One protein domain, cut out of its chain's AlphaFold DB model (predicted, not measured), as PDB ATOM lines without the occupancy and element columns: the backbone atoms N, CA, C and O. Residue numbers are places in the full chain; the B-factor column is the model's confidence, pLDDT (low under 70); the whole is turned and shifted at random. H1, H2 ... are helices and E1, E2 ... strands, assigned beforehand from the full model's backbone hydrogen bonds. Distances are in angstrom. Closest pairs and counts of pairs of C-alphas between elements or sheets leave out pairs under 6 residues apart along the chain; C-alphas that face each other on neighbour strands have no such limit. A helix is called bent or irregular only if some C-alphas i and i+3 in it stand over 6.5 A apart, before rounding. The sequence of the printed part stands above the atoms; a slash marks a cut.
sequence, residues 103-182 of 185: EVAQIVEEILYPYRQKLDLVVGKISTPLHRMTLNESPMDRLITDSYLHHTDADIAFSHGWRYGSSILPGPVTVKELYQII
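AT A GLANCE: This is residues 103 to 182 of the 185 residues of an uncharacterized protein of Paenibacillaceae bacterium (UniProt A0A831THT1). What does one see first? The shape is loose and elongated, with helices H1 and H2 toward opposite ends and, between them, a small antiparallel sheet, E1 - E2, beside the short helix H3. Residues 103 to 114 of H1 stick out. What is it made of? The printed part has 80 residues, with three named helices and two named strands in the order H1 E1 H2 E2 H3; the class is mostly helix, helices holding 38 and strands 9 of the 47 residues in named elements. How large is it? The radius of gyration of the C-alphas is 14.9 A, and the spans are 48 by 27 by 22 A.

HOW THE PARTS SIT: What does the first helix touch? With its residues 118 to 119 alone, H1, residues 103 to 119, only just touches H3, residues 175 to 181, with 3 pairs of C-alphas within 8 A. The closest C-alphas are those of Leu 119 and Lys 176, 4.5 A apart, and the lines are about perpendicular at 74 degrees. How do the strands pair? E1, residues 122 to 126, and E2, residues 171 to 174, are antiparallel neighbours at 146 degrees; N 123 and O 173, 2.8 A apart, are within hydrogen-bond range. Where is the remaining helix? H2, residues 139 to 152, is apart from H1 and close but not clearly touching H3, the closest C-alphas being those of Met 140 and Ile 181, 7.4 A apart. How do the helix backbones run? Every O i to N i+4 pair is within hydrogen-bond range in H2 and H3, and 9 of 13 in H1.

IN THESE COORDINATES: Where does H1 lie? It begins at C-alpha 103, (104.187, 118.286, 231.452), and is 22.0 A long, with a kink of 63 degrees near residue 113; it is irregular, C-alphas 114 and 117 being 7.7 A apart. What follows? E1 is 11.4 A long, H2 20.1 A and E2 9.7 A; H3, 10.1 A, ends at C-alpha 181, (121.241, 140.011, 227.769).

THE WHOLE: How far does it reach? The two C-alphas farthest apart, those of Glu 103 and Asp 155, are 50.3 A apart. Is it continuous and confident? The printed part has no cut, the links E1 to H2 and H2 to E2 are long, and no printed residue is under 70 in pLDDT.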
ATOM      1  N   GLU A 103     104.830 117.530 230.375       98.06
ATOM      2  CA  GLU A 103     104.187 118.286 231.452       98.06
ATOM      3  C   GLU A 103     104.920 119.614 231.675       98.06
ATOM      4  O   GLU A 103     104.300 120.681 231.710       98.06
ATOM      5  N   VAL A 104     106.255 119.582 231.728       97.06
ATOM      6  CA  VAL A 104     107.073 120.798 231.857       97.06
ATOM      7  C   VAL A 104     106.930 121.697 230.628       97.06
ATOM      8  O   VAL A 104     106.794 122.914 230.774       97.06
ATOM      9  N   ALA A 105     106.923 121.124 229.423       96.38
ATOM     10  CA  ALA A 105     106.740 121.868 228.181       96.38
ATOM     11  C   ALA A 105     105.392 122.598 228.156       96.38
ATOM     12  O   ALA A 105     105.336 123.771 227.785       96.38
ATOM     13  N   GLN A 106     104.322 121.940 228.614       97.75
ATOM     14  CA  GLN A 106     103.008 122.563 228.732       97.75
ATOM     15  C   GLN A 106     103.017 123.732 229.728       97.75
ATOM     16  O   GLN A 106     102.513 124.805 229.403       97.75
ATOM     17  N   ILE A 107     103.641 123.573 230.900       98.12
ATOM     18  CA  ILE A 107     103.761 124.656 231.891       98.12
ATOM     19  C   ILE A 107     104.505 125.861 231.297       98.12
ATOM     20  O   ILE A 107     104.082 127.008 231.461       98.12
ATOM     21  N   VAL A 108     105.610 125.621 230.586       96.19
ATOM     22  CA  VAL A 108     106.384 126.686 229.930       96.19
ATOM     23  C   VAL A 108     105.552 127.379 228.850       96.19
ATOM     24  O   VAL A 108     105.556 128.610 228.784       96.19
ATOM     25  N   GLU A 109     104.822 126.619 228.033       95.94
ATOM     26  CA  GLU A 109     103.929 127.163 227.008       95.94
ATOM     27  C   GLU A 109     102.868 128.076 227.623       95.94
ATOM     28  O   GLU A 109     102.723 129.220 227.198       95.94
ATOM     29  N   GLU A 110     102.172 127.611 228.659       97.50
ATOM     30  CA  GLU A 110     101.116 128.366 229.337       97.50
ATOM     31  C   GLU A 110     101.641 129.673 229.951       97.50
ATOM     32  O   GLU A 110     100.999 130.719 229.819       97.50
ATOM     33  N   ILE A 111     102.832 129.649 230.560       97.00
ATOM     34  CA  ILE A 111     103.477 130.846 231.126       97.00
ATOM     35  C   ILE A 111     103.872 131.841 230.029       97.00
ATOM     36  O   ILE A 111     103.725 133.053 230.208       97.00
ATOM     37  N   LEU A 112     104.398 131.357 228.901       95.88
ATOM     38  CA  LEU A 112     104.899 132.211 227.823       95.88
ATOM     39  C   LEU A 112     103.795 132.701 226.881       95.88
ATOM     40  O   LEU A 112     103.973 133.748 226.253       95.88
ATOM     41  N   TYR A 113     102.666 131.996 226.789       97.19
ATOM     42  CA  TYR A 113     101.584 132.277 225.844       97.19
ATOM     43  C   TYR A 113     101.124 133.748 225.845       97.19
ATOM     44  O   TYR A 113     101.099 134.349 224.766       97.19
ATOM     45  N   PRO A 114     100.862 134.403 226.998       97.62
ATOM     46  CA  PRO A 114     100.440 135.808 227.024       97.62
ATOM     47  C   PRO A 114     101.496 136.790 226.492       97.62
ATOM     48  O   PRO A 114     101.164 137.909 226.107       97.62
ATOM     49  N   TYR A 115     102.770 136.388 226.475       96.75
ATOM     50  CA  TYR A 115     103.904 137.239 226.115       96.75
ATOM     51  C   TYR A 115     104.503 136.902 224.748       96.75
ATOM     52  O   TYR A 115     105.321 137.677 224.246       96.75
ATOM     53  N   ARG A 116     104.102 135.786 224.129       95.38
ATOM     54  CA  ARG A 116     104.707 135.234 222.908       95.38
ATOM     55  C   ARG A 116     104.818 136.260 221.784       95.38
ATOM     56  O   ARG A 116     105.899 136.460 221.249       95.38
ATOM     57  N   GLN A 117     103.741 136.995 221.504       96.12
ATOM     58  CA  GLN A 117     103.743 138.017 220.451       96.12
ATOM     59  C   GLN A 117     104.821 139.090 220.670       96.12
ATOM     60  O   GLN A 117     105.442 139.548 219.714       96.12
ATOM     61  N   LYS A 118     105.050 139.493 221.927       96.75
ATOM     62  CA  LYS A 118     106.093 140.461 222.271       96.75
ATOM     63  C   LYS A 118     107.474 139.820 222.200       96.75
ATOM     64  O   LYS A 118     108.380 140.423 221.643       96.75
ATOM     65  N   LEU A 119     107.636 138.639 222.792       96.00
ATOM     66  CA  LEU A 119     108.921 137.951 222.911       96.00
ATOM     67  C   LEU A 119     109.488 137.529 221.550       96.00
ATOM     68  O   LEU A 119     110.694 137.654 221.352       96.00
ATOM     69  N   ASP A 120     108.629 137.125 220.615       96.56
ATOM     70  CA  ASP A 120     109.012 136.668 219.273       96.56
ATOM     71  C   ASP A 120     109.239 137.824 218.280       96.56
ATOM     72  O   ASP A 120     109.649 137.602 217.139       96.56
ATOM     73  N   LEU A 121     108.992 139.076 218.689       98.00
ATOM     74  CA  LEU A 121     109.228 140.240 217.841       98.00
ATOM     75  C   LEU A 121     110.722 140.367 217.526       98.00
ATOM     76  O   LEU A 121     111.540 140.581 218.423       98.00
ATOM     77  N   VAL A 122     111.064 140.300 216.238       98.19
ATOM     78  CA  VAL A 122     112.421 140.550 215.740       98.19
ATOM     79  C   VAL A 122     112.720 142.048 215.804       98.19
ATOM     80  O   VAL A 122     112.018 142.861 215.207       98.19
ATOM     81  N   VAL A 123     113.788 142.402 216.512       96.94
ATOM     82  CA  VAL A 123     114.246 143.781 216.753       96.94
ATOM     83  C   VAL A 123     115.535 144.119 216.010       96.94
ATOM     84  O   VAL A 123     115.919 145.282 215.933       96.94
ATOM     85  N   GLY A 124     116.215 143.121 215.449       96.38
ATOM     86  CA  GLY A 124     117.448 143.340 214.711       96.38
ATOM     87  C   GLY A 124     118.033 142.059 214.140       96.38
ATOM     88  O   GLY A 124     117.395 141.007 214.125       96.38
ATOM     89  N   LYS A 125     119.268 142.157 213.654       97.56
ATOM     90  CA  LYS A 125     120.048 141.025 213.160       97.56
ATOM     91  C   LYS A 125     121.519 141.246 213.482       97.56
ATOM     92  O   LYS A 125     122.020 142.353 213.306       97.56
ATOM     93  N   ILE A 126     122.208 140.187 213.886       97.12
ATOM     94  CA  ILE A 126     123.652 140.188 214.139       97.12
ATOM     95  C   ILE A 126     124.374 139.248 213.166       97.12
ATOM     96  O   ILE A 126     123.824 138.229 212.745       97.12
ATOM     97  N   SER A 127     125.601 139.596 212.779       96.50
ATOM     98  CA  SER A 127     126.468 138.787 211.901       96.50
ATOM     99  C   SER A 127     127.570 138.041 212.660       96.50
ATOM    100  O   SER A 127     128.126 137.076 212.140       96.50
ATOM    101  N   THR A 128     127.859 138.456 213.892       94.69
ATOM    102  CA  THR A 128     128.826 137.832 214.800       94.69
ATOM    103  C   THR A 128     128.134 137.436 216.103       94.69
ATOM    104  O   THR A 128     127.205 138.136 216.507       94.69
ATOM    105  N   PRO A 129     128.568 136.362 216.785       95.50
ATOM    106  CA  PRO A 129     127.972 135.968 218.056       95.50
ATOM    107  C   PRO A 129     128.117 137.059 219.123       95.50
ATOM    108  O   PRO A 129     129.184 137.661 219.260       95.50
ATOM    109  N   LEU A 130     127.076 137.255 219.929       94.50
ATOM    110  CA  LEU A 130     127.164 138.017 221.173       94.50
ATOM    111  C   LEU A 130     127.392 137.034 222.316       94.50
ATOM    112  O   LEU A 130     126.605 136.112 222.518       94.50
ATOM    113  N   HIS A 131     128.457 137.231 223.084       92.19
ATOM    114  CA  HIS A 131     128.790 136.408 224.240       92.19
ATOM    115  C   HIS A 131     129.450 137.250 225.336       92.19
ATOM    116  O   HIS A 131     129.914 138.363 225.082       92.19
ATOM    117  N   ARG A 132     129.509 136.680 226.543       89.81
ATOM    118  CA  ARG A 132     130.214 137.209 227.722       89.81
ATOM    119  C   ARG A 132     131.330 136.258 228.166       89.81
ATOM    120  O   ARG A 132     131.732 135.383 227.398       89.81
ATOM    121  N   MET A 133     131.809 136.425 229.402       84.62
ATOM    122  CA  MET A 133     132.850 135.612 230.050       84.62
ATOM    123  C   MET A 133     134.251 135.800 229.448       84.62
ATOM    124  O   MET A 133     135.060 134.874 229.419       84.62
ATOM    125  N   THR A 134     134.541 137.013 228.982       84.94
ATOM    126  CA  THR A 134     135.889 137.477 228.635       84.94
ATOM    127  C   THR A 134     136.457 138.328 229.775       84.94
ATOM    128  O   THR A 134     135.713 138.813 230.624       84.94
ATOM    129  N   LEU A 135     137.783 138.487 229.830       80.75
ATOM    130  CA  LEU A 135     138.435 139.235 230.917       80.75
ATOM    131  C   LEU A 135     138.373 140.759 230.740       80.75
ATOM    132  O   LEU A 135     138.288 141.468 231.736       80.75
ATOM    133  N   ASN A 136     138.428 141.251 229.497       83.38
ATOM    134  CA  ASN A 136     138.588 142.682 229.209       83.38
ATOM    135  C   ASN A 136     137.347 143.282 228.539       83.38
ATOM    136  O   ASN A 136     136.689 144.142 229.111       83.38
ATOM    137  N   GLU A 137     137.025 142.825 227.327       88.56
ATOM    138  CA  GLU A 137     135.891 143.308 226.534       88.56
ATOM    139  C   GLU A 137     135.095 142.111 226.020       88.56
ATOM    140  O   GLU A 137     135.677 141.092 225.628       88.56
ATOM    141  N   SER A 138     133.767 142.212 226.040       92.62
ATOM    142  CA  SER A 138     132.869 141.213 225.469       92.62
ATOM    143  C   SER A 138     131.992 141.863 224.394       92.62
ATOM    144  O   SER A 138     131.555 143.004 224.574       92.62
ATOM    145  N   PRO A 139     131.700 141.170 223.278       93.94
ATOM    146  CA  PRO A 139     130.858 141.734 222.224       93.94
ATOM    147  C   PRO A 139     129.440 142.053 222.717       93.94
ATOM    148  O   PRO A 139     128.810 142.981 222.218       93.94
ATOM    149  N   MET A 140     128.944 141.322 223.721       93.81
ATOM    150  CA  MET A 140     127.642 141.597 224.324       93.81
ATOM    151  C   MET A 140     127.643 142.892 225.143       93.81
ATOM    152  O   MET A 140     126.708 143.680 225.043       93.81
ATOM    153  N   ASP A 141     128.694 143.135 225.927       93.44
ATOM    154  CA  ASP A 141     128.808 144.354 226.734       93.44
ATOM    155  C   ASP A 141     129.088 145.584 225.870       93.44
ATOM    156  O   ASP A 141     128.546 146.651 226.148       93.44
ATOM    157  N   ARG A 142     129.827 145.413 224.769       93.56
ATOM    158  CA  ARG A 142     130.017 146.461 223.762       93.56
ATOM    159  C   ARG A 142     128.692 146.909 223.146       93.56
ATOM    160  O   ARG A 142     128.440 148.103 223.045       93.56
ATOM    161  N   LEU A 143     127.815 145.964 222.787       93.88
ATOM    162  CA  LEU A 143     126.481 146.294 222.276       93.88
ATOM    163  C   LEU A 143     125.688 147.147 223.278       93.88
ATOM    164  O   LEU A 143     125.018 148.101 222.880       93.88
ATOM    165  N   ILE A 144     125.762 146.817 224.569       93.44
ATOM    166  CA  ILE A 144     125.071 147.563 225.629       93.44
ATOM    167  C   ILE A 144     125.617 148.984 225.730       93.44
ATOM    168  O   ILE A 144     124.843 149.941 225.708       93.44
ATOM    169  N   THR A 145     126.941 149.135 225.814       95.12
ATOM    170  CA  THR A 145     127.564 150.454 225.943       95.12
ATOM    171  C   THR A 145     127.327 151.315 224.708       95.12
ATOM    172  O   THR A 145     126.946 152.471 224.860       95.12
ATOM    173  N   ASP A 146     127.448 150.755 223.500       95.62
ATOM    174  CA  ASP A 146     127.178 151.474 222.248       95.62
ATOM    175  C   ASP A 146     125.707 151.928 222.184       95.62
ATOM    176  O   ASP A 146     125.416 153.045 221.756       95.62
ATOM    177  N   SER A 147     124.776 151.107 222.686       94.44
ATOM    178  CA  SER A 147     123.352 151.465 222.772       94.44
ATOM    179  C   SER A 147     123.094 152.609 223.757       94.44
ATOM    180  O   SER A 147     122.287 153.493 223.470       94.44
ATOM    181  N   TYR A 148     123.775 152.621 224.909       95.62
ATOM    182  CA  TYR A 148     123.677 153.721 225.872       95.62
ATOM    183  C   TYR A 148     124.209 155.030 225.295       95.62
ATOM    184  O   TYR A 148     123.525 156.049 225.388       95.62
ATOM    185  N   LEU A 149     125.384 154.997 224.662       97.31
ATOM    186  CA  LEU A 149     125.986 156.165 224.015       97.31
ATOM    187  C   LEU A 149     125.061 156.721 222.927       97.31
ATOM    188  O   LEU A 149     124.744 157.906 222.938       97.31
ATOM    189  N   HIS A 150     124.541 155.851 222.057       96.06
ATOM    190  CA  HIS A 150     123.615 156.238 220.993       96.06
ATOM    191  C   HIS A 150     122.303 156.851 221.517       96.06
ATOM    192  O   HIS A 150     121.686 157.662 220.832       96.06
ATOM    193  N   HIS A 151     121.827 156.452 222.701       96.25
ATOM    194  CA  HIS A 151     120.567 156.956 223.254       96.25
ATOM    195  C   HIS A 151     120.715 158.247 224.075       96.25
ATOM    196  O   HIS A 151     119.745 158.992 224.200       96.25
ATOM    197  N   THR A 152     121.882 158.485 224.679       95.12
ATOM    198  CA  THR A 152     122.056 159.511 225.729       95.12
ATOM    199  C   THR A 152     123.017 160.643 225.373       95.12
ATOM    200  O   THR A 152     123.160 161.559 226.178       95.12
ATOM    201  N   ASP A 153     123.680 160.581 224.212       92.31
ATOM    202  CA  ASP A 153     124.767 161.489 223.806       92.31
ATOM    203  C   ASP A 153     125.925 161.578 224.826       92.31
ATOM    204  O   ASP A 153     126.691 162.541 224.839       92.31
ATOM    205  N   ALA A 154     126.065 160.582 225.711       97.44
ATOM    206  CA  ALA A 154     127.167 160.521 226.665       97.44
ATOM    207  C   ALA A 154     128.512 160.284 225.955       97.44
ATOM    208  O   ALA A 154     128.573 159.605 224.933       97.44
ATOM    209  N   ASP A 155     129.607 160.771 226.541       97.62
ATOM    210  CA  ASP A 155     130.962 160.533 226.016       97.62
ATOM    211  C   ASP A 155     131.507 159.139 226.380       97.62
ATOM    212  O   ASP A 155     132.390 158.606 225.706       97.62
ATOM    213  N   ILE A 156     131.030 158.558 227.490       97.19
ATOM    214  CA  ILE A 156     131.521 157.296 228.059       97.19
ATOM    215  C   ILE A 156     130.351 156.498 228.642       97.19
ATOM    216  O   ILE A 156     129.516 157.038 229.367       97.19
ATOM    217  N   ALA A 157     130.338 155.191 228.382       95.88
ATOM    218  CA  ALA A 157     129.408 154.240 228.976       95.88
ATOM    219  C   ALA A 157     130.166 153.056 229.585       95.88
ATOM    220  O   ALA A 157     131.194 152.620 229.065       95.88
ATOM    221  N   PHE A 158     129.632 152.521 230.679       92.62
ATOM    222  CA  PHE A 158     130.176 151.354 231.364       92.62
ATOM    223  C   PHE A 158     129.140 150.231 231.373       92.62
ATOM    224  O   PHE A 158     127.960 150.473 231.623       92.62
ATOM    225  N   SER A 159     129.599 149.002 231.150       90.62
ATOM    226  CA  SER A 159     128.845 147.785 231.453       90.62
ATOM    227  C   SER A 159     129.605 147.009 232.521       90.62
ATOM    228  O   SER A 159     130.834 146.910 232.477       90.62
ATOM    229  N   HIS A 160     128.885 146.458 233.493       86.31
ATOM    230  CA  HIS A 160     129.491 145.524 234.432       86.31
ATOM    231  C   HIS A 160     129.773 144.200 233.717       86.31
ATOM    232  O   HIS A 160     128.954 143.726 232.933       86.31
ATOM    233  N   GLY A 161     130.901 143.561 234.039       82.25
ATOM    234  CA  GLY A 161     131.241 142.219 233.556       82.25
ATOM    235  C   GLY A 161     130.376 141.132 234.200       82.25
ATOM    236  O   GLY A 161     130.877 140.300 234.959       82.25
ATOM    237  N   TRP A 162     129.065 141.169 233.960       85.56
ATOM    238  CA  TRP A 162     128.119 140.197 234.493       85.56
ATOM    239  C   TRP A 162     128.401 138.797 233.944       85.56
ATOM    240  O   TRP A 162     128.811 138.620 232.799       85.56
ATOM    241  N   ARG A 163     128.144 137.774 234.764       85.69
ATOM    242  CA  ARG A 163     128.319 136.366 234.364       85.69
ATOM    243  C   ARG A 163     127.042 135.727 233.815       85.69
ATOM    244  O   ARG A 163     127.094 134.605 233.317       85.69
ATOM    245  N   TYR A 164     125.906 136.417 233.915       83.75
ATOM    246  CA  TYR A 164     124.641 136.003 233.314       83.75
ATOM    247  C   TYR A 164     124.515 136.502 231.872       83.75
ATOM    248  O   TYR A 164     125.203 137.435 231.458       83.75
ATOM    249  N   GLY A 165     123.593 135.896 231.134       86.19
ATOM    250  CA  GLY A 165     123.326 136.197 229.734       86.19
ATOM    251  C   GLY A 165     123.834 135.098 228.817       86.19
ATOM    252  O   GLY A 165     125.038 134.876 228.678       86.19
ATOM    253  N   SER A 166     122.888 134.378 228.220       87.31
ATOM    254  CA  SER A 166     123.182 133.325 227.252       87.31
ATOM    255  C   SER A 166     123.733 133.931 225.967       87.31
ATOM    256  O   SER A 166     123.371 135.042 225.589       87.31
ATOM    257  N   SER A 167     124.628 133.205 225.297       91.62
ATOM    258  CA  SER A 167     125.174 133.669 224.019       91.62
ATOM    259  C   SER A 167     124.089 133.692 222.945       91.62
ATOM    260  O   SER A 167     123.268 132.779 222.884       91.62
ATOM    261  N   ILE A 168     124.121 134.707 222.084       94.69
ATOM    262  CA  ILE A 168     123.196 134.868 220.958       94.69
ATOM    263  C   ILE A 168     123.985 134.623 219.676       94.69
ATOM    264  O   ILE A 168     125.032 135.239 219.449       94.69
ATOM    265  N   LEU A 169     123.515 133.682 218.860       95.00
ATOM    266  CA  LEU A 169     124.180 133.288 217.621       95.00
ATOM    267  C   LEU A 169     123.846 134.254 216.470       95.00
ATOM    268  O   LEU A 169     122.812 134.916 216.509       95.00
ATOM    269  N   PRO A 170     124.695 134.330 215.425       97.50
ATOM    270  CA  PRO A 170     124.407 135.107 214.224       97.50
ATOM    271  C   PRO A 170     123.022 134.798 213.653       97.50
ATOM    272  O   PRO A 170     122.687 133.639 213.413       97.50
ATOM    273  N   GLY A 171     122.232 135.836 213.393       97.62
ATOM    274  CA  GLY A 171     120.839 135.671 212.997       97.62
ATOM    275  C   GLY A 171     119.942 136.822 213.442       97.62
ATOM    276  O   GLY A 171     120.442 137.848 213.919       97.62
ATOM    277  N   PRO A 172     118.624 136.693 213.205       97.56
ATOM    278  CA  PRO A 172     117.624 137.590 213.770       97.56
ATOM    279  C   PRO A 172     117.741 137.625 215.294       97.56
ATOM    280  O   PRO A 172     117.934 136.583 215.906       97.56
ATOM    281  N   VAL A 173     117.603 138.812 215.878       97.00
ATOM    282  CA  VAL A 173     117.534 139.018 217.326       97.00
ATOM    283  C   VAL A 173     116.119 139.441 217.675       97.00
ATOM    284  O   VAL A 173     115.554 140.327 217.034       97.00
ATOM    285  N   THR A 174     115.560 138.816 218.693       97.00
ATOM    286  CA  THR A 174     114.204 138.984 219.202       97.00
ATOM    287  C   THR A 174     114.199 139.724 220.536       97.00
ATOM    288  O   THR A 174     115.215 139.823 221.228       97.00
ATOM    289  N   VAL A 175     113.032 140.221 220.946       95.75
ATOM    290  CA  VAL A 175     112.850 140.796 222.287       95.75
ATOM    291  C   VAL A 175     113.189 139.778 223.381       95.75
ATOM    292  O   VAL A 175     113.764 140.154 224.402       95.75
ATOM    293  N   LYS A 176     112.887 138.486 223.177       94.38
ATOM    294  CA  LYS A 176     113.270 137.408 224.103       94.38
ATOM    295  C   LYS A 176     114.774 137.378 224.356       94.38
ATOM    296  O   LYS A 176     115.196 137.270 225.503       94.38
ATOM    297  N   GLU A 177     115.576 137.497 223.305       94.56
ATOM    298  CA  GLU A 177     117.035 137.516 223.423       94.56
ATOM    299  C   GLU A 177     117.530 138.788 224.120       94.56
ATOM    300  O   GLU A 177     118.440 138.706 224.939       94.56
ATOM    301  N   LEU A 178     116.885 139.946 223.922       92.88
ATOM    302  CA  LEU A 178     117.214 141.154 224.694       92.88
ATOM    303  C   LEU A 178     117.002 140.959 226.203       92.88
ATOM    304  O   LEU A 178     117.865 141.343 226.995       92.88
ATOM    305  N   TYR A 179     115.904 140.306 226.605       92.12
ATOM    306  CA  TYR A 179     115.668 139.942 228.008       92.12
ATOM    307  C   TYR A 179     116.730 138.980 228.558       92.12
ATOM    308  O   TYR A 179     117.000 138.990 229.756       92.12
ATOM    309  N   GLN A 180     117.369 138.173 227.706       89.81
ATOM    310  CA  GLN A 180     118.476 137.310 228.122       89.81
ATOM    311  C   GLN A 180     119.781 138.091 228.334       89.81
ATOM    312  O   GLN A 180     120.568 137.698 229.190       89.81
ATOM    313  N   ILE A 181     120.021 139.194 227.615       90.50
ATOM    314  CA  ILE A 181     121.241 140.011 227.769       90.50
ATOM    315  C   ILE A 181     121.273 140.708 229.144       90.50
ATOM    316  O   ILE A 181     122.301 140.690 229.835       90.50
ATOM    317  N   ILE A 182     120.155 141.327 229.542       86.88
ATOM    318  CA  ILE A 182     119.991 142.053 230.813       86.88
ATOM    319  C   ILE A 182     118.676 141.603 231.486       86.88
ATOM    320  O   ILE A 182     117.638 142.234 231.292       86.88
TER     321      ILE A 182